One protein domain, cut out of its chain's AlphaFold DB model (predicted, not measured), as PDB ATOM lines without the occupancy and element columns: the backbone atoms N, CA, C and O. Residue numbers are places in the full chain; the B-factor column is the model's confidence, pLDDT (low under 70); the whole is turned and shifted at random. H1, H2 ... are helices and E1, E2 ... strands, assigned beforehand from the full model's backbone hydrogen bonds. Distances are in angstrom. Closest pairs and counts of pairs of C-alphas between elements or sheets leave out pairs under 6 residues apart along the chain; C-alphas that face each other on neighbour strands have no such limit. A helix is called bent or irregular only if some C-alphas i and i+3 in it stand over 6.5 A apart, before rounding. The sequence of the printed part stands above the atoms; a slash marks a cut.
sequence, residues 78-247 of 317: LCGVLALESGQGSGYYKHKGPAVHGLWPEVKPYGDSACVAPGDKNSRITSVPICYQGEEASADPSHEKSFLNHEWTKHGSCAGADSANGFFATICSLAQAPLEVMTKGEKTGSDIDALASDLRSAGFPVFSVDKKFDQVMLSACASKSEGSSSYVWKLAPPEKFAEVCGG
ATOM      1  N   LEU A  78      69.165  54.569   9.878       97.69
ATOM      2  CA  LEU A  78      70.422  54.940   9.226       97.69
ATOM      3  C   LEU A  78      71.384  53.766   9.305       97.69
ATOM      4  O   LEU A  78      71.331  52.979  10.249       97.69
ATOM      5  N   CYS A  79      72.289  53.669   8.345       98.25
ATOM      6  CA  CYS A  79      73.351  52.681   8.376       98.25
ATOM      7  C   CYS A  79      74.653  53.264   7.855       98.25
ATOM      8  O   CYS A  79      74.681  54.285   7.161       98.25
ATOM      9  N   GLY A  80      75.748  52.653   8.272       98.25
ATOM     10  CA  GLY A  80      77.073  53.193   8.078       98.25
ATOM     11  C   GLY A  80      78.160  52.198   8.430       98.25
ATOM     12  O   GLY A  80      77.894  51.066   8.843       98.25
ATOM     13  N   VAL A  81      79.392  52.669   8.327       98.69
ATOM     14  CA  VAL A  81      80.579  51.942   8.766       98.69
ATOM     15  C   VAL A  81      81.365  52.762   9.781       98.69
ATOM     16  O   VAL A  81      81.591  53.955   9.588       98.69
ATOM     17  N   LEU A  82      81.789  52.118  10.863       98.88
ATOM     18  CA  LEU A  82      82.847  52.611  11.735       98.88
ATOM     19  C   LEU A  82      84.187  52.119  11.179       98.88
ATOM     20  O   LEU A  82      84.436  50.914  11.138       98.88
ATOM     21  N   ALA A  83      85.028  53.052  10.753       98.62
ATOM     22  CA  ALA A  83      86.343  52.806  10.185       98.62
ATOM     23  C   ALA A  83      87.420  52.864  11.275       98.62
ATOM     24  O   ALA A  83      87.572  53.885  11.957       98.62
ATOM     25  N   LEU A  84      88.167  51.772  11.429       98.75
ATOM     26  CA  LEU A  84      89.261  51.646  12.390       98.75
ATOM     27  C   LEU A  84      90.559  51.339  11.655       98.75
ATOM     28  O   LEU A  84      90.616  50.412  10.850       98.75
ATOM     29  N   GLU A  85      91.604  52.093  11.953       98.19
ATOM     30  CA  GLU A  85      92.924  51.935  11.353       98.19
ATOM     31  C   GLU A  85      93.790  51.048  12.235       98.19
ATOM     32  O   GLU A  85      93.734  51.141  13.460       98.19
ATOM     33  N   SER A  86      94.630  50.213  11.633       97.81
ATOM     34  CA  SER A  86      95.607  49.417  12.390       97.81
ATOM     35  C   SER A  86      96.863  50.198  12.803       97.81
ATOM     36  O   SER A  86      97.583  49.747  13.690       97.81
ATOM     37  N   GLY A  87      97.165  51.314  12.125       96.06
ATOM     38  CA  GLY A  87      98.450  52.028  12.212       96.06
ATOM     39  C   GLY A  87      99.581  51.407  11.383       96.06
ATOM     40  O   GLY A  87     100.712  51.912  11.343       96.06
ATOM     41  N   GLN A  88      99.309  50.306  10.680       96.25
ATOM     42  CA  GLN A  88     100.294  49.628   9.835       96.25
ATOM     43  C   GLN A  88     100.411  50.226   8.429       96.25
ATOM     44  O   GLN A  88     101.431  49.978   7.783       96.25
ATOM     45  N   GLY A  89      99.456  51.080   8.042       94.88
ATOM     46  CA  GLY A  89      99.361  51.706   6.727       94.88
ATOM     47  C   GLY A  89     100.509  52.657   6.388       94.88
ATOM     48  O   GLY A  89     101.546  52.717   7.045       94.88
ATOM     49  N   SER A  90     100.337  53.429   5.315       94.31
ATOM     50  CA  SER A  90     101.346  54.382   4.828       94.31
ATOM     51  C   SER A  90     100.875  55.833   4.936       94.31
ATOM     52  O   SER A  90      99.679  56.113   4.968       94.31
ATOM     53  N   GLY A  91     101.818  56.780   4.968       92.75
ATOM     54  CA  GLY A  91     101.498  58.208   5.053       92.75
ATOM     55  C   GLY A  91     100.690  58.531   6.310       92.75
ATOM     56  O   GLY A  91     101.100  58.163   7.405       92.75
ATOM     57  N   TYR A  92      99.534  59.176   6.143       90.50
ATOM     58  CA  TYR A  92      98.633  59.533   7.248       90.50
ATOM     59  C   TYR A  92      98.018  58.330   7.980       90.50
ATOM     60  O   TYR A  92      97.573  58.484   9.107       90.50
ATOM     61  N   TYR A  93      98.049  57.139   7.376       93.25
ATOM     62  CA  TYR A  93      97.561  55.889   7.973       93.25
ATOM     63  C   TYR A  93      98.629  55.164   8.807       93.25
ATOM     64  O   TYR A  93      98.387  54.074   9.331       93.25
ATOM     65  N   LYS A  94      99.849  55.723   8.873       94.19
ATOM     66  CA  LYS A  94     100.951  55.184   9.669       94.19
ATOM     67  C   LYS A  94     100.988  55.874  11.026       94.19
ATOM     68  O   LYS A  94     101.368  57.038  11.115       94.19
ATOM     69  N   HIS A  95     100.691  55.125  12.076       93.12
ATOM     70  CA  HIS A  95     100.752  55.589  13.463       93.12
ATOM     71  C   HIS A  95     101.053  54.419  14.404       93.12
ATOM     72  O   HIS A  95     101.260  53.284  13.966       93.12
ATOM     73  N   LYS A  96     101.220  54.711  15.697       93.44
ATOM     74  CA  LYS A  96     101.820  53.774  16.662       93.44
ATOM     75  C   LYS A  96     100.971  52.538  16.967       93.44
ATOM     76  O   LYS A  96     101.521  51.551  17.438       93.44
ATOM     77  N   GLY A  97      99.667  52.584  16.737       94.88
ATOM     78  CA  GLY A  97      98.780  51.467  17.024       94.88
ATOM     79  C   GLY A  97      97.343  51.781  16.632       94.88
ATOM     80  O   GLY A  97      97.077  52.864  16.132       94.88
ATOM     81  N   PRO A  98      96.397  50.864  16.861       97.56
ATOM     82  CA  PRO A  98      95.055  51.009  16.325       97.56
ATOM     83  C   PRO A  98      94.361  52.307  16.747       97.56
ATOM     84  O   PRO A  98      94.391  52.674  17.924       97.56
ATOM     85  N   ALA A  99      93.703  52.965  15.795       97.56
ATOM     86  CA  ALA A  99      93.072  54.265  15.995       97.56
ATOM     87  C   ALA A  99      91.731  54.370  15.263       97.56
ATOM     88  O   ALA A  99      91.409  53.589  14.364       97.56
ATOM     89  N   VAL A 100      90.930  55.351  15.665       98.19
ATOM     90  CA  VAL A 100      89.695  55.704  14.964       98.19
ATOM     91  C   VAL A 100      90.035  56.488  13.701       98.19
ATOM     92  O   VAL A 100      90.757  57.475  13.784       98.19
ATOM     93  N   HIS A 101      89.428  56.127  12.570       98.06
ATOM     94  CA  HIS A 101      89.327  57.052  11.440       98.06
ATOM     95  C   HIS A 101      88.027  57.857  11.547       98.06
ATOM     96  O   HIS A 101      88.045  59.072  11.740       98.06
ATOM     97  N   GLY A 102      86.874  57.182  11.509       98.25
ATOM     98  CA  GLY A 102      85.586  57.869  11.554       98.25
ATOM     99  C   GLY A 102      84.371  56.956  11.469       98.25
ATOM    100  O   GLY A 102      84.480  55.736  11.391       98.25
ATOM    101  N   LEU A 103      83.191  57.574  11.498       98.75
ATOM    102  CA  LEU A 103      81.903  56.926  11.251       98.75
ATOM    103  C   LEU A 103      81.295  57.528   9.993       98.75
ATOM    104  O   LEU A 103      81.039  58.733   9.939       98.75
ATOM    105  N   TRP A 104      81.040  56.689   8.999       98.56
ATOM    106  CA  TRP A 104      80.593  57.123   7.687       98.56
ATOM    107  C   TRP A 104      79.204  56.562   7.406       98.56
ATOM    108  O   TRP A 104      79.070  55.367   7.141       98.56
ATOM    109  N   PRO A 105      78.152  57.400   7.467       98.31
ATOM    110  CA  PRO A 105      76.844  57.014   6.972       98.31
ATOM    111  C   PRO A 105      76.947  56.599   5.504       98.31
ATOM    112  O   PRO A 105      77.461  57.346   4.666       98.31
ATOM    113  N   GLU A 106      76.433  55.418   5.192       97.69
ATOM    114  CA  GLU A 106      76.433  54.831   3.856       97.69
ATOM    115  C   GLU A 106      75.286  55.459   3.048       97.69
ATOM    116  O   GLU A 106      74.280  54.839   2.704       97.69
ATOM    117  N   VAL A 107      75.398  56.764   2.801       96.88
ATOM    118  CA  VAL A 107      74.502  57.508   1.907       96.88
ATOM    119  C   VAL A 107      74.814  57.159   0.448       96.88
ATOM    120  O   VAL A 107      75.855  56.579   0.133       96.88
ATOM    121  N   LYS A 108      73.932  57.519  -0.493       94.94
ATOM    122  CA  LYS A 108      74.199  57.301  -1.930       94.94
ATOM    123  C   LYS A 108      75.543  57.947  -2.342       94.94
ATOM    124  O   LYS A 108      75.789  59.089  -1.964       94.94
ATOM    125  N   PRO A 109      76.371  57.278  -3.170       94.38
ATOM    126  CA  PRO A 109      76.107  56.010  -3.858       94.38
ATOM    127  C   PRO A 109      76.418  54.742  -3.043       94.38
ATOM    128  O   PRO A 109      76.082  53.657  -3.514       94.38
ATOM    129  N   TYR A 110      77.022  54.867  -1.862       94.50
ATOM    130  CA  TYR A 110      77.598  53.759  -1.094       94.50
ATOM    131  C   TYR A 110      76.571  52.944  -0.294       94.50
ATOM    132  O   TYR A 110      76.747  51.748  -0.099       94.50
ATOM    133  N   GLY A 111      75.416  53.531   0.017       95.50
ATOM    134  CA  GLY A 111      74.277  52.814   0.591       95.50
ATOM    135  C   GLY A 111      72.931  53.474   0.304       95.50
ATOM    136  O   GLY A 111      72.800  54.322  -0.596       95.50
ATOM    137  N   ASP A 112      71.900  53.020   1.006       95.75
ATOM    138  CA  ASP A 112      70.557  53.606   0.990       95.75
ATOM    139  C   ASP A 112      70.229  54.426   2.252       95.75
ATOM    140  O   ASP A 112      69.103  54.915   2.367       95.75
ATOM    141  N   SER A 113      71.216  54.681   3.124       97.25
ATOM    142  CA  SER A 113      71.032  55.547   4.291       97.25
ATOM    143  C   SER A 113      70.596  56.942   3.862       97.25
ATOM    144  O   SER A 113      71.160  57.551   2.944       97.25
ATOM    145  N   ALA A 114      69.606  57.493   4.562       96.94
ATOM    146  CA  ALA A 114      69.266  58.899   4.422       96.94
ATOM    147  C   ALA A 114      70.405  59.771   4.977       96.94
ATOM    148  O   ALA A 114      71.037  59.424   5.973       96.94
ATOM    149  N   CYS A 115      70.643  60.929   4.357       97.38
ATOM    150  CA  CYS A 115      71.438  61.977   4.988       97.38
ATOM    151  C   CYS A 115      70.531  62.752   5.945       97.38
ATOM    152  O   CYS A 115      69.623  63.461   5.499       97.38
ATOM    153  N   VAL A 116      70.764  62.617   7.250       96.50
ATOM    154  CA  VAL A 116      70.035  63.385   8.263       96.50
ATOM    155  C   VAL A 116      70.950  64.476   8.796       96.50
ATOM    156  O   VAL A 116      71.927  64.199   9.492       96.50
ATOM    157  N   ALA A 117      70.610  65.717   8.446       96.12
ATOM    158  CA  ALA A 117      71.326  66.905   8.884       96.12
ATOM    159  C   ALA A 117      71.290  67.062  10.413       96.12
ATOM    160  O   ALA A 117      70.304  66.665  11.042       96.12
ATOM    161  N   PRO A 118      72.320  67.683  11.009       94.31
ATOM    162  CA  PRO A 118      72.338  67.915  12.438       94.31
ATOM    163  C   PRO A 118      71.280  68.921  12.880       94.31
ATOM    164  O   PRO A 118      70.871  69.794  12.107       94.31
ATOM    165  N   GLY A 119      70.883  68.822  14.151       88.44
ATOM    166  CA  GLY A 119      69.985  69.788  14.785       88.44
ATOM    167  C   GLY A 119      70.556  71.208  14.731       88.44
ATOM    168  O   GLY A 119      69.870  72.140  14.306       88.44
ATOM    169  N   ASP A 120      71.839  71.364  15.068       89.56
ATOM    170  CA  ASP A 120      72.581  72.613  14.888       89.56
ATOM    171  C   ASP A 120      73.410  72.607  13.588       89.56
ATOM    172  O   ASP A 120      74.492  72.024  13.497       89.56
ATOM    173  N   LYS A 121      72.934  73.342  12.577       87.50
ATOM    174  CA  LYS A 121      73.613  73.512  11.274       87.50
ATOM    175  C   LYS A 121      74.950  74.258  11.380       87.50
ATOM    176  O   LYS A 121      75.814  74.142  10.505       87.50
ATOM    177  N   ASN A 122      75.135  75.029  12.447       91.31
ATOM    178  CA  ASN A 122      76.358  75.770  12.713       91.31
ATOM    179  C   ASN A 122      77.302  75.025  13.654       91.31
ATOM    180  O   ASN A 122      78.358  75.565  13.979       91.31
ATOM    181  N   SER A 123      76.988  73.778  14.011       93.38
ATOM    182  CA  SER A 123      77.821  73.007  14.921       93.38
ATOM    183  C   SER A 123      79.222  72.789  14.354       93.38
ATOM    184  O   SER A 123      79.397  72.477  13.167       93.38
ATOM    185  N   ARG A 124      80.228  72.984  15.206       91.50
ATOM    186  CA  ARG A 124      81.655  72.803  14.923       91.50
ATOM    187  C   ARG A 124      82.291  72.057  16.090       91.50
ATOM    188  O   ARG A 124      81.775  72.090  17.206       91.50
ATOM    189  N   ILE A 125      83.431  71.432  15.836       90.06
ATOM    190  CA  ILE A 125      84.249  70.825  16.886       90.06
ATOM    191  C   ILE A 125      84.862  71.934  17.738       90.06
ATOM    192  O   ILE A 125      85.499  72.849  17.210       90.06
ATOM    193  N   THR A 126      84.695  71.843  19.055       86.56
ATOM    194  CA  THR A 126      85.283  72.799  20.010       86.56
ATOM    195  C   THR A 126      86.571  72.287  20.657       86.56
ATOM    196  O   THR A 126      87.334  73.075  21.203       86.56
ATOM    197  N   SER A 127      86.822  70.978  20.601       87.81
ATOM    198  CA  SER A 127      87.972  70.310  21.224       87.81
ATOM    199  C   SER A 127      88.238  68.961  20.557       87.81
ATOM    200  O   SER A 127      87.290  68.317  20.114       87.81
ATOM    201  N   VAL A 128      89.497  68.511  20.546       93.25
ATOM    202  CA  VAL A 128      89.875  67.179  20.042       93.25
ATOM    203  C   VAL A 128      89.209  66.093  20.907       93.25
ATOM    204  O   VAL A 128      89.462  66.058  22.120       93.25
ATOM    205  N   PRO A 129      88.347  65.230  20.335       94.94
ATOM    206  CA  PRO A 129      87.678  64.167  21.079       94.94
ATOM    207  C   PRO A 129      88.680  63.162  21.648       94.94
ATOM    208  O   PRO A 129      89.716  62.909  21.046       94.94
ATOM    209  N   ILE A 130      88.365  62.550  22.791       91.94
ATOM    210  CA  ILE A 130      89.333  61.736  23.543       91.94
ATOM    211  C   ILE A 130      89.911  60.555  22.750       91.94
ATOM    212  O   ILE A 130      91.087  60.258  22.893       91.94
ATOM    213  N   CYS A 131      89.118  59.915  21.884       95.81
ATOM    214  CA  CYS A 131      89.582  58.795  21.060       95.81
ATOM    215  C   CYS A 131      90.448  59.210  19.858       95.81
ATOM    216  O   CYS A 131      91.012  58.343  19.202       95.81
ATOM    217  N   TYR A 132      90.554  60.514  19.590       95.44
ATOM    218  CA  TYR A 132      91.446  61.113  18.595       95.44
ATOM    219  C   TYR A 132      92.650  61.803  19.253       95.44
ATOM    220  O   TYR A 132      93.500  62.381  18.587       95.44
ATOM    221  N   GLN A 133      92.734  61.785  20.588       91.94
ATOM    222  CA  GLN A 133      93.920  62.272  21.282       91.94
ATOM    223  C   GLN A 133      95.036  61.237  21.144       91.94
ATOM    224  O   GLN A 133      94.812  60.039  21.299       91.94
ATOM    225  N   GLY A 134      96.254  61.704  20.895       87.38
ATOM    226  CA  GLY A 134      97.391  60.827  20.656       87.38
ATOM    227  C   GLY A 134      98.686  61.595  20.448       87.38
ATOM    228  O   GLY A 134      98.729  62.828  20.571       87.38
ATOM    229  N   GLU A 135      99.747  60.850  20.145       87.00
ATOM    230  CA  GLU A 135     101.050  61.424  19.801       87.00
ATOM    231  C   GLU A 135     100.926  62.258  18.516       87.00
ATOM    232  O   GLU A 135     101.456  63.364  18.455       87.00
ATOM    233  N   GLU A 136     100.131  61.795  17.553       84.25
ATOM    234  CA  GLU A 136      99.853  62.446  16.274       84.25
ATOM    235  C   GLU A 136      99.125  63.782  16.472       84.25
ATOM    236  O   GLU A 136      99.611  64.826  16.035       84.25
ATOM    237  N   ALA A 137      98.020  63.772  17.225       88.19
ATOM    238  CA  ALA A 137      97.263  64.978  17.560       88.19
ATOM    239  C   ALA A 137      98.094  66.008  18.342       88.19
ATOM    240  O   ALA A 137      97.865  67.213  18.233       88.19
ATOM    241  N   SER A 138      99.057  65.538  19.142       89.50
ATOM    242  CA  SER A 138      99.972  66.401  19.895       89.50
ATOM    243  C   SER A 138     101.096  66.958  19.019       89.50
ATOM    244  O   SER A 138     101.518  68.096  19.219       89.50
ATOM    245  N   ALA A 139     101.585  66.162  18.066       90.62
ATOM    246  CA  ALA A 139     102.669  66.528  17.162       90.62
ATOM    247  C   ALA A 139     102.212  67.516  16.079       90.62
ATOM    248  O   ALA A 139     102.954  68.448  15.766       90.62
ATOM    249  N   ASP A 140     100.996  67.351  15.548       91.62
ATOM    250  CA  ASP A 140     100.392  68.291  14.599       91.62
ATOM    251  C   ASP A 140      98.904  68.561  14.906       91.62
ATOM    252  O   ASP A 140      97.998  68.042  14.243       91.62
ATOM    253  N   PRO A 141      98.623  69.452  15.878       90.50
ATOM    254  CA  PRO A 141      97.255  69.824  16.235       90.50
ATOM    255  C   PRO A 141      96.475  70.484  15.088       90.50
ATOM    256  O   PRO A 141      95.241  70.514  15.104       90.50
ATOM    257  N   SER A 142      97.176  71.070  14.111       91.50
ATOM    258  CA  SER A 142      96.552  71.753  12.977       91.50
ATOM    259  C   SER A 142      96.018  70.754  11.955       91.50
ATOM    260  O   SER A 142      94.872  70.883  11.509       91.50
ATOM    261  N   HIS A 143      96.813  69.724  11.662       91.38
ATOM    262  CA  HIS A 143      96.408  68.595  10.845       91.38
ATOM    263  C   HIS A 143      95.260  67.834  11.504       91.38
ATOM    264  O   HIS A 143      94.235  67.635  10.853       91.38
ATOM    265  N   GLU A 144      95.359  67.537  12.803       93.25
ATOM    266  CA  GLU A 144      94.289  66.861  13.547       93.25
ATOM    267  C   GLU A 144      92.971  67.642  13.474       93.25
ATOM    268  O   GLU A 144      91.912  67.107  13.146       93.25
ATOM    269  N   LYS A 145      93.018  68.962  13.682       92.81
ATOM    270  CA  LYS A 145      91.830  69.813  13.539       92.81
ATOM    271  C   LYS A 145      91.259  69.784  12.117       92.81
ATOM    272  O   LYS A 145      90.038  69.810  11.952       92.81
ATOM    273  N   SER A 146      92.111  69.780  11.091       94.00
ATOM    274  CA  SER A 146      91.676  69.668   9.693       94.00
ATOM    275  C   SER A 146      91.013  68.317   9.420       94.00
ATOM    276  O   SER A 146      89.974  68.273   8.761       94.00
ATOM    277  N   PHE A 147      91.580  67.239   9.955       95.62
ATOM    278  CA  PHE A 147      91.050  65.889   9.840       95.62
ATOM    279  C   PHE A 147      89.681  65.759  10.516       95.62
ATOM    280  O   PHE A 147      88.703  65.402   9.866       95.62
ATOM    281  N   LEU A 148      89.542  66.193  11.768       96.62
ATOM    282  CA  LEU A 148      88.247  66.174  12.450       96.62
ATOM    283  C   LEU A 148      87.202  67.033  11.715       96.62
ATOM    284  O   LEU A 148      86.037  66.650  11.595       96.62
ATOM    285  N   ASN A 149      87.602  68.181  11.160       95.88
ATOM    286  CA  ASN A 149      86.708  68.972  10.314       95.88
ATOM    287  C   ASN A 149      86.281  68.213   9.047       95.88
ATOM    288  O   ASN A 149      85.124  68.348   8.642       95.88
ATOM    289  N   HIS A 150      87.162  67.421   8.429       96.00
ATOM    290  CA  HIS A 150      86.807  66.533   7.316       96.00
ATOM    291  C   HIS A 150      85.756  65.511   7.752       96.00
ATOM    292  O   HIS A 150      84.685  65.457   7.144       96.00
ATOM    293  N   GLU A 151      86.016  64.784   8.843       97.94
ATOM    294  CA  GLU A 151      85.098  63.771   9.373       97.94
ATOM    295  C   GLU A 151      83.717  64.363   9.671       97.94
ATOM    296  O   GLU A 151      82.687  63.820   9.267       97.94
ATOM    297  N   TRP A 152      83.665  65.541  10.296       97.56
ATOM    298  CA  TRP A 152      82.395  66.210  10.558       97.56
ATOM    299  C   TRP A 152      81.691  66.666   9.277       97.56
ATOM    300  O   TRP A 152      80.525  66.344   9.054       97.56
ATOM    301  N   THR A 153      82.371  67.444   8.436       95.69
ATOM    302  CA  THR A 153      81.717  68.110   7.298       95.69
ATOM    303  C   THR A 153      81.248  67.122   6.241       95.69
ATOM    304  O   THR A 153      80.169  67.312   5.677       95.69
ATOM    305  N   LYS A 154      82.019  66.062   5.997       96.19
ATOM    306  CA  LYS A 154      81.737  65.076   4.954       96.19
ATOM    307  C   LYS A 154      80.862  63.923   5.436       96.19
ATOM    308  O   LYS A 154      80.062  63.423   4.650       96.19
ATOM    309  N   HIS A 155      81.011  63.506   6.693       97.69
ATOM    310  CA  HIS A 155      80.357  62.304   7.206       97.69
ATOM    311  C   HIS A 155      79.362  62.631   8.324       97.69
ATOM    312  O   HIS A 155      78.169  62.342   8.201       97.69
ATOM    313  N   GLY A 156      79.818  63.307   9.379       96.88
ATOM    314  CA  GLY A 156      78.989  63.617  10.547       96.88
ATOM    315  C   GLY A 156      77.775  64.503  10.254       96.88
ATOM    316  O   GLY A 156      76.721  64.321  10.864       96.88
ATOM    317  N   SER A 157      77.871  65.383   9.257       96.31
ATOM    318  CA  SER A 157      76.783  66.260   8.804       96.31
ATOM    319  C   SER A 157      75.567  65.515   8.231       96.31
ATOM    320  O   SER A 157      74.516  66.127   8.060       96.31
ATOM    321  N   CYS A 158      75.687  64.210   7.971       97.56
ATOM    322  CA  CYS A 158      74.603  63.331   7.530       97.56
ATOM    323  C   CYS A 158      74.254  62.227   8.543       97.56
ATOM    324  O   CYS A 158      73.399  61.388   8.252       97.56
ATOM    325  N   ALA A 159      74.902  62.198   9.712       97.31
ATOM    326  CA  ALA A 159      74.827  61.077  10.650       97.31
ATOM    327  C   ALA A 159      73.633  61.133  11.621       97.31
ATOM    328  O   ALA A 159      73.529  60.285  12.508       97.31
ATOM    329  N   GLY A 160      72.754  62.136  11.501       95.94
ATOM    330  CA  GLY A 160      71.624  62.315  12.416       95.94
ATOM    331  C   GLY A 160      72.027  62.676  13.849       95.94
ATOM    332  O   GLY A 160      71.270  62.410  14.779       95.94
ATOM    333  N   ALA A 161      73.217  63.249  14.036       95.25
ATOM    334  CA  ALA A 161      73.697  63.737  15.326       95.25
ATOM    335  C   ALA A 161      73.209  65.169  15.589       95.25
ATOM    336  O   ALA A 161      73.223  65.990  14.679       95.25
ATOM    337  N   ASP A 162      72.865  65.530  16.830       93.50
ATOM    338  CA  ASP A 162      72.454  66.914  17.138       93.50
ATOM    339  C   ASP A 162      73.583  67.946  16.926       93.50
ATOM    340  O   ASP A 162      73.318  69.093  16.560       93.50
ATOM    341  N   SER A 163      74.839  67.549  17.158       95.00
ATOM    342  CA  SER A 163      76.023  68.415  17.101       95.00
ATOM    343  C   SER A 163      77.288  67.644  16.713       95.00
ATOM    344  O   SER A 163      77.340  66.417  16.829       95.00
ATOM    345  N   ALA A 164      78.345  68.369  16.335       96.25
ATOM    346  CA  ALA A 164      79.659  67.796  16.052       96.25
ATOM    347  C   ALA A 164      80.232  67.054  17.268       96.25
ATOM    348  O   ALA A 164      80.688  65.921  17.150       96.25
ATOM    349  N   ASN A 165      80.137  67.646  18.461       94.75
ATOM    350  CA  ASN A 165      80.610  67.006  19.689       94.75
ATOM    351  C   ASN A 165      79.835  65.708  19.990       94.75
ATOM    352  O   ASN A 165      80.445  64.715  20.381       94.75
ATOM    353  N   GLY A 166      78.515  65.683  19.762       94.25
ATOM    354  CA  GLY A 166      77.699  64.469  19.911       94.25
ATOM    355  C   GLY A 166      78.064  63.368  18.909       94.25
ATOM    356  O   GLY A 166      78.126  62.191  19.275       94.25
ATOM    357  N   PHE A 167      78.384  63.744  17.669       96.88
ATOM    358  CA  PHE A 167      78.879  62.818  16.651       96.88
ATOM    359  C   PHE A 167      80.192  62.151  17.077       96.88
ATOM    360  O   PHE A 167      80.273  60.923  17.112       96.88
ATOM    361  N   PHE A 168      81.196  62.923  17.500       97.81
ATOM    362  CA  PHE A 168      82.468  62.336  17.932       97.81
ATOM    363  C   PHE A 168      82.368  61.557  19.246       97.81
ATOM    364  O   PHE A 168      83.043  60.540  19.396       97.81
ATOM    365  N   ALA A 169      81.504  61.967  20.179       96.19
ATOM    366  CA  ALA A 169      81.228  61.173  21.376       96.19
ATOM    367  C   ALA A 169      80.659  59.789  21.014       96.19
ATOM    368  O   ALA A 169      81.076  58.778  21.583       96.19
ATOM    369  N   THR A 170      79.769  59.739  20.018       96.88
ATOM    370  CA  THR A 170      79.223  58.486  19.478       96.88
ATOM    371  C   THR A 170      80.325  57.614  18.882       96.88
ATOM    372  O   THR A 170      80.416  56.435  19.222       96.88
ATOM    373  N   ILE A 171      81.206  58.188  18.056       98.50
ATOM    374  CA  ILE A 171      82.343  57.463  17.471       98.50
ATOM    375  C   ILE A 171      83.224  56.855  18.564       98.50
ATOM    376  O   ILE A 171      83.488  55.653  18.538       98.50
ATOM    377  N   CYS A 172      83.640  57.659  19.547       98.31
ATOM    378  CA  CYS A 172      84.495  57.175  20.627       98.31
ATOM    379  C   CYS A 172      83.831  56.036  21.415       98.31
ATOM    380  O   CYS A 172      84.499  55.064  21.761       98.31
ATOM    381  N   SER A 173      82.519  56.125  21.659       98.06
ATOM    382  CA  SER A 173      81.774  55.069  22.348       98.06
ATOM    383  C   SER A 173      81.707  53.771  21.539       98.06
ATOM    384  O   SER A 173      81.826  52.697  22.123       98.06
ATOM    385  N   LEU A 174      81.502  53.844  20.220       98.50
ATOM    386  CA  LEU A 174      81.444  52.654  19.364       98.50
ATOM    387  C   LEU A 174      82.821  52.004  19.193       98.50
ATOM    388  O   LEU A 174      82.918  50.781  19.131       98.50
ATOM    389  N   ALA A 175      83.877  52.817  19.111       98.69
ATOM    390  CA  ALA A 175      85.228  52.355  18.815       98.69
ATOM    391  C   ALA A 175      85.960  51.742  20.010       98.69
ATOM    392  O   ALA A 175      86.885  50.960  19.800       98.69
ATOM    393  N   GLN A 176      85.558  52.057  21.245       98.25
ATOM    394  CA  GLN A 176      86.295  51.653  22.445       98.25
ATOM    395  C   GLN A 176      86.585  50.142  22.495       98.25
ATOM    396  O   GLN A 176      87.744  49.737  22.544       98.25
ATOM    397  N   ALA A 177      85.548  49.302  22.457       98.50
ATOM    398  CA  ALA A 177      85.724  47.855  22.589       98.50
ATOM    399  C   ALA A 177      86.420  47.205  21.368       98.50
ATOM    400  O   ALA A 177      87.315  46.381  21.577       98.50
ATOM    401  N   PRO A 178      86.104  47.572  20.108       98.75
ATOM    402  CA  PRO A 178      86.877  47.126  18.949       98.75
ATOM    403  C   PRO A 178      88.367  47.474  19.012       98.75
ATOM    404  O   PRO A 178      89.210  46.623  18.724       98.75
ATOM    405  N   LEU A 179      88.710  48.700  19.424       98.56
ATOM    406  CA  LEU A 179      90.106  49.121  19.535       98.56
ATOM    407  C   LEU A 179      90.852  48.315  20.597       98.56
ATOM    408  O   LEU A 179      91.990  47.927  20.361       98.56
ATOM    409  N   GLU A 180      90.215  47.961  21.716       98.31
ATOM    410  CA  GLU A 180      90.828  47.068  22.710       98.31
ATOM    411  C   GLU A 180      91.185  45.688  22.135       98.31
ATOM    412  O   GLU A 180      92.197  45.101  22.532       98.31
ATOM    413  N   VAL A 181      90.374  45.154  21.215       98.56
ATOM    414  CA  VAL A 181      90.691  43.906  20.501       98.56
ATOM    415  C   VAL A 181      91.859  44.124  19.550       98.56
ATOM    416  O   VAL A 181      92.835  43.373  19.610       98.56
ATOM    417  N   MET A 182      91.815  45.181  18.740       98.50
ATOM    418  CA  MET A 182      92.884  45.458  17.782       98.50
ATOM    419  C   MET A 182      94.228  45.713  18.478       98.50
ATOM    420  O   MET A 182      95.247  45.181  18.051       98.50
ATOM    421  N   THR A 183      94.253  46.458  19.588       98.00
ATOM    422  CA  THR A 183      95.476  46.717  20.367       98.00
ATOM    423  C   THR A 183      96.075  45.432  20.948       98.00
ATOM    424  O   THR A 183      97.288  45.342  21.139       98.00
ATOM    425  N   LYS A 184      95.263  44.414  21.264       97.81
ATOM    426  CA  LYS A 184      95.787  43.110  21.707       97.81
ATOM    427  C   LYS A 184      96.462  42.365  20.556       97.81
ATOM    428  O   LYS A 184      97.553  41.844  20.768       97.81
ATOM    429  N   GLY A 185      95.847  42.354  19.373       96.69
ATOM    430  CA  GLY A 185      96.420  41.721  18.180       96.69
ATOM    431  C   GLY A 185      97.678  42.434  17.671       96.69
ATOM    432  O   GLY A 185      98.672  41.794  17.331       96.69
ATOM    433  N   GLU A 186      97.698  43.767  17.699       96.19
ATOM    434  CA  GLU A 186      98.865  44.566  17.296       96.19
ATOM    435  C   GLU A 186     100.101  44.234  18.150       96.19
ATOM    436  O   GLU A 186     101.183  44.000  17.609       96.19
ATOM    437  N   LYS A 187      99.930  44.040  19.465       94.56
ATOM    438  CA  LYS A 187     101.005  43.584  20.370       94.56
ATOM    439  C   LYS A 187     101.558  42.196  20.046       94.56
ATOM    440  O   LYS A 187     102.667  41.878  20.473       94.56
ATOM    441  N   THR A 188     100.805  41.364  19.329       94.69
ATOM    442  CA  THR A 188     101.262  40.053  18.846       94.69
ATOM    443  C   THR A 188     101.769  40.088  17.405       94.69
ATOM    444  O   THR A 188     102.147  39.045  16.877       94.69
ATOM    445  N   GLY A 189     101.821  41.269  16.782       94.94
ATOM    446  CA  GLY A 189     102.251  41.443  15.396       94.94
ATOM    447  C   GLY A 189     101.204  41.019  14.366       94.94
ATOM    448  O   GLY A 189     101.582  40.672  13.250       94.94
ATOM    449  N   SER A 190      99.916  41.013  14.728       96.88
ATOM    450  CA  SER A 190      98.823  40.721  13.793       96.88
ATOM    451  C   SER A 190      98.803  41.735  12.646       96.88
ATOM    452  O   SER A 190      98.929  42.938  12.880       96.88
ATOM    453  N   ASP A 191      98.622  41.251  11.416       97.06
ATOM    454  CA  ASP A 191      98.317  42.086  10.251       97.06
ATOM    455  C   ASP A 191      96.819  42.440  10.189       97.06
ATOM    456  O   ASP A 191      96.025  42.011  11.031       97.06
ATOM    457  N   ILE A 192      96.408  43.230   9.193       97.56
ATOM    458  CA  ILE A 192      95.018  43.692   9.082       97.56
ATOM    459  C   ILE A 192      93.995  42.551   8.937       97.56
ATOM    460  O   ILE A 192      92.884  42.650   9.465       97.56
ATOM    461  N   ASP A 193      94.356  41.447   8.276       97.88
ATOM    462  CA  ASP A 193      93.466  40.294   8.116       97.88
ATOM    463  C   ASP A 193      93.300  39.552   9.449       97.88
ATOM    464  O   ASP A 193      92.177  39.193   9.826       97.88
ATOM    465  N   ALA A 194      94.395  39.373  10.195       98.12
ATOM    466  CA  ALA A 194      94.372  38.802  11.536       98.12
ATOM    467  C   ALA A 194      93.580  39.682  12.518       98.12
ATOM    468  O   ALA A 194      92.722  39.166  13.231       98.12
ATOM    469  N   LEU A 195      93.760  41.007  12.489       98.44
ATOM    470  CA  LEU A 195      92.978  41.939  13.314       98.44
ATOM    471  C   LEU A 195      91.478  41.870  12.996       98.44
ATOM    472  O   LEU A 195      90.640  41.843  13.899       98.44
ATOM    473  N   ALA A 196      91.115  41.793  11.713       98.56
ATOM    474  CA  ALA A 196      89.728  41.598  11.305       98.56
ATOM    475  C   ALA A 196      89.179  40.229  11.755       98.56
ATOM    476  O   ALA A 196      88.000  40.119  12.098       98.56
ATOM    477  N   SER A 197      90.002  39.176  11.754       98.25
ATOM    478  CA  SER A 197      89.639  37.859  12.297       98.25
ATOM    479  C   SER A 197      89.387  37.915  13.808       98.25
ATOM    480  O   SER A 197      88.370  37.402  14.283       98.25
ATOM    481  N   ASP A 198      90.255  38.602  14.553       98.25
ATOM    482  CA  ASP A 198      90.130  38.790  16.001       98.25
ATOM    483  C   ASP A 198      88.844  39.555  16.346       98.25
ATOM    484  O   ASP A 198      88.100  39.160  17.246       98.25
ATOM    485  N   LEU A 199      88.520  40.600  15.574       98.62
ATOM    486  CA  LEU A 199      87.272  41.356  15.712       98.62
ATOM    487  C   LEU A 199      86.034  40.481  15.479       98.62
ATOM    488  O   LEU A 199      85.116  40.499  16.300       98.62
ATOM    489  N   ARG A 200      86.010  39.677  14.407       98.44
ATOM    490  CA  ARG A 200      84.908  38.726  14.159       98.44
ATOM    491  C   ARG A 200      84.782  37.703  15.285       98.44
ATOM    492  O   ARG A 200      83.675  37.431  15.738       98.44
ATOM    493  N   SER A 201      85.907  37.179  15.765       98.06
ATOM    494  CA  SER A 201      85.951  36.216  16.874       98.06
ATOM    495  C   SER A 201      85.438  36.821  18.185       98.06
ATOM    496  O   SER A 201      84.833  36.123  18.994       98.06
ATOM    497  N   ALA A 202      85.623  38.130  18.371       98.25
ATOM    498  CA  ALA A 202      85.061  38.897  19.478       98.25
ATOM    499  C   ALA A 202      83.591  39.319  19.264       98.25
ATOM    500  O   ALA A 202      83.021  39.995  20.120       98.25
ATOM    501  N   GLY A 203      82.962  38.920  18.154       98.06
ATOM    502  CA  GLY A 203      81.559  39.202  17.848       98.06
ATOM    503  C   GLY A 203      81.303  40.558  17.188       98.06
ATOM    504  O   GLY A 203      80.148  40.969  17.084       98.06
ATOM    505  N   PHE A 204      82.343  41.266  16.733       98.75
ATOM    506  CA  PHE A 204      82.166  42.537  16.034       98.75
ATOM    507  C   PHE A 204      81.769  42.335  14.564       98.75
ATOM    508  O   PHE A 204      82.292  41.442  13.887       98.75
ATOM    509  N   PRO A 205      80.874  43.187  14.034       98.31
ATOM    510  CA  PRO A 205      80.316  43.021  12.699       98.31
ATOM    511  C   PRO A 205      81.251  43.598  11.629       98.31
ATOM    512  O   PRO A 205      81.044  44.698  11.120       98.31
ATOM    513  N   VAL A 206      82.315  42.867  11.295       98.31
ATOM    514  CA  VAL A 206      83.253  43.282  10.242       98.31
ATOM    515  C   VAL A 206      82.567  43.220   8.879       98.31
ATOM    516  O   VAL A 206      82.325  42.135   8.348       98.31
ATOM    517  N   PHE A 207      82.300  44.390   8.304       96.81
ATOM    518  CA  PHE A 207      81.666  44.564   7.002       96.81
ATOM    519  C   PHE A 207      82.669  44.428   5.854       96.81
ATOM    520  O   PHE A 207      82.410  43.737   4.868       96.81
ATOM    521  N   SER A 208      83.835  45.061   5.981       96.50
ATOM    522  CA  SER A 208      84.902  44.986   4.982       96.50
ATOM    523  C   SER A 208      86.277  45.264   5.594       96.50
ATOM    524  O   SER A 208      86.397  45.684   6.745       96.50
ATOM    525  N   VAL A 209      87.323  44.972   4.821       97.06
ATOM    526  CA  VAL A 209      88.721  45.251   5.163       97.06
ATOM    527  C   VAL A 209      89.334  46.026   4.002       97.06
ATOM    528  O   VAL A 209      89.326  45.539   2.869       97.06
ATOM    529  N   ASP A 210      89.854  47.217   4.278       95.88
ATOM    530  CA  ASP A 210      90.600  48.019   3.313       95.88
ATOM    531  C   ASP A 210      92.101  47.774   3.492       95.88
ATOM    532  O   ASP A 210      92.765  48.387   4.323       95.88
ATOM    533  N   LYS A 211      92.645  46.873   2.671       95.69
ATOM    534  CA  LYS A 211      94.076  46.530   2.675       95.69
ATOM    535  C   LYS A 211      94.974  47.629   2.115       95.69
ATOM    536  O   LYS A 211      96.188  47.545   2.241       95.69
ATOM    537  N   LYS A 212      94.415  48.627   1.425       93.75
ATOM    538  CA  LYS A 212      95.216  49.713   0.851       93.75
ATOM    539  C   LYS A 212      95.648  50.699   1.931       93.75
ATOM    540  O   LYS A 212      96.745  51.250   1.847       93.75
ATOM    541  N   PHE A 213      94.775  50.931   2.905       95.19
ATOM    542  CA  PHE A 213      94.986  51.880   3.998       95.19
ATOM    543  C   PHE A 213      95.019  51.204   5.380       95.19
ATOM    544  O   PHE A 213      95.017  51.887   6.397       95.19
ATOM    545  N   ASP A 214      95.072  49.870   5.402       97.19
ATOM    546  CA  ASP A 214      95.056  49.006   6.586       97.19
ATOM    547  C   ASP A 214      93.954  49.353   7.595       97.19
ATOM    548  O   ASP A 214      94.215  49.608   8.780       97.19
ATOM    549  N   GLN A 215      92.709  49.326   7.110       98.00
ATOM    550  CA  GLN A 215      91.513  49.610   7.900       98.00
ATOM    551  C   GLN A 215      90.564  48.415   7.979       98.00
ATOM    552  O   GLN A 215      90.406  47.649   7.025       98.00
ATOM    553  N   VAL A 216      89.872  48.297   9.108       98.50
ATOM    554  CA  VAL A 216      88.715  47.413   9.269       98.50
ATOM    555  C   VAL A 216      87.460  48.268   9.374       98.50
ATOM    556  O   VAL A 216      87.400  49.211  10.162       98.50
ATOM    557  N   MET A 217      86.444  47.914   8.591       98.38
ATOM    558  CA  MET A 217      85.166  48.615   8.543       98.38
ATOM    559  C   MET A 217      84.121  47.782   9.280       98.38
ATOM    560  O   MET A 217      83.798  46.671   8.853       98.38
ATOM    561  N   LEU A 218      83.589  48.296  10.387       98.69
ATOM    562  CA  LEU A 218      82.526  47.642  11.153       98.69
ATOM    563  C   LEU A 218      81.169  48.217  10.757       98.69
ATOM    564  O   LEU A 218      80.979  49.428  10.842       98.69
ATOM    565  N   SER A 219      80.212  47.383  10.352       98.62
ATOM    566  CA  SER A 219      78.859  47.869  10.063       98.62
ATOM    567  C   SER A 219      78.167  48.378  11.327       98.62
ATOM    568  O   SER A 219      78.278  47.811  12.420       98.62
ATOM    569  N   ALA A 220      77.409  49.454  11.158       98.62
ATOM    570  CA  ALA A 220      76.630  50.076  12.209       98.62
ATOM    571  C   ALA A 220      75.268  50.521  11.672       98.62
ATOM    572  O   ALA A 220      75.141  50.883  10.500       98.62
ATOM    573  N   CYS A 221      74.264  50.538  12.542       98.38
ATOM    574  CA  CYS A 221      72.975  51.160  12.270       98.38
ATOM    575  C   CYS A 221      72.634  52.197  13.329       98.38
ATOM    576  O   CYS A 221      73.199  52.188  14.423       98.38
ATOM    577  N   ALA A 222      71.691  53.076  13.014       97.56
ATOM    578  CA  ALA A 222      71.178  54.060  13.945       97.56
ATOM    579  C   ALA A 222      69.667  54.193  13.841       97.56
ATOM    580  O   ALA A 222      69.089  54.110  12.759       97.56
ATOM    581  N   SER A 223      69.046  54.490  14.975       95.12
ATOM    582  CA  SER A 223      67.624  54.802  15.064       95.12
ATOM    583  C   SER A 223      67.409  56.022  15.940       95.12
ATOM    584  O   SER A 223      68.205  56.291  16.844       95.12
ATOM    585  N   LYS A 224      66.318  56.753  15.717       92.25
ATOM    586  CA  LYS A 224      65.906  57.778  16.679       92.25
ATOM    587  C   LYS A 224      65.548  57.123  18.005       92.25
ATOM    588  O   LYS A 224      64.887  56.085  18.028       92.25
ATOM    589  N   SER A 225      65.978  57.737  19.100       81.69
ATOM    590  CA  SER A 225      65.442  57.394  20.419       81.69
ATOM    591  C   SER A 225      64.091  58.071  20.621       81.69
ATOM    592  O   SER A 225      63.864  59.172  20.115       81.69
ATOM    593  N   GLU A 226      63.194  57.428  21.363       82.44
ATOM    594  CA  GLU A 226      61.896  58.009  21.708       82.44
ATOM    595  C   GLU A 226      62.087  59.371  22.398       82.44
ATOM    596  O   GLU A 226      62.907  59.515  23.304       82.44
ATOM    597  N   GLY A 227      61.381  60.397  21.915       82.00
ATOM    598  CA  GLY A 227      61.504  61.767  22.426       82.00
ATOM    599  C   GLY A 227      62.810  62.496  22.071       82.00
ATOM    600  O   GLY A 227      62.997  63.623  22.522       82.00
ATOM    601  N   SER A 228      63.698  61.905  21.263       84.06
ATOM    602  CA  SER A 228      64.959  62.527  20.838       84.06
ATOM    603  C   SER A 228      64.944  62.938  19.363       84.06
ATOM    604  O   SER A 228      64.398  62.246  18.500       84.06
ATOM    605  N   SER A 229      65.593  64.064  19.055       83.06
ATOM    606  CA  SER A 229      65.947  64.449  17.683       83.06
ATOM    607  C   SER A 229      67.175  63.706  17.151       83.06
ATOM    608  O   SER A 229      67.333  63.622  15.931       83.06
ATOM    609  N   SER A 230      67.994  63.141  18.043       87.69
ATOM    610  CA  SER A 230      69.232  62.438  17.711       87.69
ATOM    611  C   SER A 230      69.020  60.965  17.391       87.69
ATOM    612  O   SER A 230      68.192  60.265  17.988       87.69
ATOM    613  N   TYR A 231      69.862  60.476  16.489       95.12
ATOM    614  CA  TYR A 231      70.034  59.059  16.224       95.12
ATOM    615  C   TYR A 231      71.051  58.440  17.185       95.12
ATOM    616  O   TYR A 231      72.106  59.014  17.454       95.12
ATOM    617  N   VAL A 232      70.746  57.239  17.674       95.75
ATOM    618  CA  VAL A 232      71.653  56.431  18.494       95.75
ATOM    619  C   VAL A 232      72.225  55.320  17.634       95.75
ATOM    620  O   VAL A 232      71.492  54.438  17.186       95.75
ATOM    621  N   TRP A 233      73.535  55.375  17.415       98.00
ATOM    622  CA  TRP A 233      74.266  54.397  16.621       98.00
ATOM    623  C   TRP A 233      74.653  53.165  17.445       98.00
ATOM    624  O   TRP A 233      74.984  53.270  18.626       98.00
ATOM    625  N   LYS A 234      74.634  51.994  16.806       98.12
ATOM    626  CA  LYS A 234      75.007  50.694  17.374       98.12
ATOM    627  C   LYS A 234      75.746  49.869  16.324       98.12
ATOM    628  O   LYS A 234      75.391  49.908  15.147       98.12
ATOM    629  N   LEU A 235      76.735  49.086  16.751       98.62
ATOM    630  CA  LEU A 235      77.360  48.081  15.890       98.62
ATOM    631  C   LEU A 235      76.394  46.905  15.699       98.62
ATOM    632  O   LEU A 235      75.888  46.351  16.675       98.62
ATOM    633  N   ALA A 236      76.147  46.528  14.451       98.06
ATOM    634  CA  ALA A 236      75.365  45.349  14.089       98.06
ATOM    635  C   ALA A 236      75.761  44.877  12.683       98.06
ATOM    636  O   ALA A 236      76.215  45.696  11.882       98.06
ATOM    637  N   PRO A 237      75.614  43.588  12.346       97.25
ATOM    638  CA  PRO A 237      75.734  43.163  10.960       97.25
ATOM    639  C   PRO A 237      74.504  43.639  10.156       97.25
ATOM    640  O   PRO A 237      73.428  43.798  10.749       97.25
ATOM    641  N   PRO A 238      74.620  43.888   8.837       96.19
ATOM    642  CA  PRO A 238      73.534  44.481   8.050       96.19
ATOM    643  C   PRO A 238      72.206  43.716   8.124       96.19
ATOM    644  O   PRO A 238      71.141  44.319   8.252       96.19
ATOM    645  N   GLU A 239      72.254  42.385   8.145       94.62
ATOM    646  CA  GLU A 239      71.082  41.512   8.272       94.62
ATOM    647  C   GLU A 239      70.333  41.653   9.612       94.62
ATOM    648  O   GLU A 239      69.195  41.203   9.737       94.62
ATOM    649  N   LYS A 240      70.945  42.301  10.611       95.75
ATOM    650  CA  LYS A 240      70.380  42.550  11.945       95.75
ATOM    651  C   LYS A 240      69.935  43.997  12.155       95.75
ATOM    652  O   LYS A 240      69.424  44.311  13.229       95.75
ATOM    653  N   PHE A 241      70.092  44.891  11.177       95.75
ATOM    654  CA  PHE A 241      69.762  46.310  11.360       95.75
ATOM    655  C   PHE A 241      68.302  46.550  11.753       95.75
ATOM    656  O   PHE A 241      68.047  47.307  12.688       95.75
ATOM    657  N   ALA A 242      67.351  45.857  11.123       93.38
ATOM    658  CA  ALA A 242      65.936  45.967  11.482       93.38
ATOM    659  C   ALA A 242      65.658  45.519  12.931       93.38
ATOM    660  O   ALA A 242      64.868  46.139  13.632       93.38
ATOM    661  N   GLU A 243      66.343  44.483  13.419       92.75
ATOM    662  CA  GLU A 243      66.207  44.001  14.801       92.75
ATOM    663  C   GLU A 243      66.828  44.984  15.809       92.75
ATOM    664  O   GLU A 243      66.222  45.308  16.829       92.75
ATOM    665  N   VAL A 244      68.030  45.491  15.516       94.81
ATOM    666  CA  VAL A 244      68.826  46.305  16.451       94.81
ATOM    667  C   VAL A 244      68.399  47.780  16.471       94.81
ATOM    668  O   VAL A 244      68.474  48.443  17.519       94.81
ATOM    669  N   CYS A 245      67.952  48.290  15.321       95.06
ATOM    670  CA  CYS A 245      67.640  49.698  15.071       95.06
ATOM    671  C   CYS A 245      66.204  49.939  14.571       95.06
ATOM    672  O   CYS A 245      65.787  51.085  14.457       95.06
ATOM    673  N   GLY A 246      65.384  48.912  14.337       87.44
ATOM    674  CA  GLY A 246      63.985  49.101  13.921       87.44
ATOM    675  C   GLY A 246      63.043  49.605  15.020       87.44
ATOM    676  O   GLY A 246      61.846  49.689  14.793       87.44
ATOM    677  N   GLY A 247      63.531  49.931  16.223       72.50
ATOM    678  CA  GLY A 247      62.717  50.591  17.253       72.50
ATOM    679  C   GLY A 247      61.578  49.742  17.830       72.50
ATOM    680  O   GLY A 247      60.626  50.294  18.371       72.50
TER     681      GLY A 247
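This is residues 78 to 247 of the 317 residues of the protein "Hypothetical protein" of Polarella glacialis (UniProt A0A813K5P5). A strongly twisted sheet of five strands is the core, with the bent helix H3 and helix H4 packed over one of its faces, H2 along its edge strand E2, and H5 packed on E4 near the ends of the printed part. Little H1 sits beyond the start of H2, away from the sheet. The 170 printed residues hold five named helices and five named strands, in the order E1 E2 H1 H2 H3 H4 E3 E4 E5 H5. The class is mixed; the sheet is branched, its neighbour strands antiparallel. The whole is compact and rounded, with a radius of gyration of the C-alphas of 15.5 A and spans of 45 by 38 by 27 A.

E1, residues 78 to 85, forms a hairpin with E2, residues 99 to 105; N 83 and O 102 are 2.8 A apart, within hydrogen-bond range. On the other side of E1 is E4, residues 215 to 224, antiparallel at 151 degrees, with N 82 and O 218 at 2.8 A. On the other side of E4 from E1 are E3, residues 206 to 210, with N 210 and O 215 at 2.8 A, and E5, residues 231 to 235, with N 234 and O 221 at 2.8 A. E3, E4 and E5 make a meander, each the antiparallel neighbour of the one before. H1, residues 135 to 139, is not on the sheet; it and H2, residues 141 to 158, touch only at the corner, and only just, with 3 pairs of C-alphas within 8 A, the closest those of Ala 137 and Glu 144 at 5.3 A. H2 has a kink of 35 degrees near residue 152 and lies over E2, at a height over the sheet of 9.0 A; their closest C-alphas, of Trp 104 and His 155, are 5.2 A apart. H3, residues 164 to 186, was assigned as one helix by its hydrogen bonds but is bent, with C-alphas 174 and 177 7.2 A apart; its arms H3a, residues 164 to 174, and H3b, residues 177 to 186, stand at a steep tilt of 59 degrees. With residues 152 to 157 alone, H2 touches H3a about perpendicular, at 90 degrees; their closest C-alphas, of Gly 156 and Phe 167, are 6.2 A apart. H3b touches H4, residues 192 to 201, opposite ways at 48 degrees, a steep tilt, closest at the C-alphas of Met 182 and Leu 195, 5.7 A. H3a, H3b and H4 are on the same face of the sheet. H5, residues 238 to 245, is irregular, with C-alphas 239 and 242 7.5 A apart; it lies over E4, and their closest C-alphas, of Ser 223 and Cys 245, are 5.1 A apart. Every O i to N i+4 pair is within hydrogen-bond range in H1, H3a, H3b and H4, against 12 of 14 in H2 and 2 of 4 in H5.

E1 begins at C-alpha 78, (70.422, 54.940, 9.226), and is 22.8 A long; E2 is 18.8 A, H2 25.1 A, H3a 15.6 A, H3b 14.5 A, H4 14.1 A and E4 28.3 A. H5 ends at C-alpha 245, (67.640, 49.698, 15.071).

The two farthest C-alphas, of Gly 189 and Gly 227, are 46.1 A apart. The printed part has no cut. The links E1 to E2 and E2 to H1 are long, with 13 and 29 residues. Mean pLDDT of the printed part is 95.1, and no printed residue is under 70.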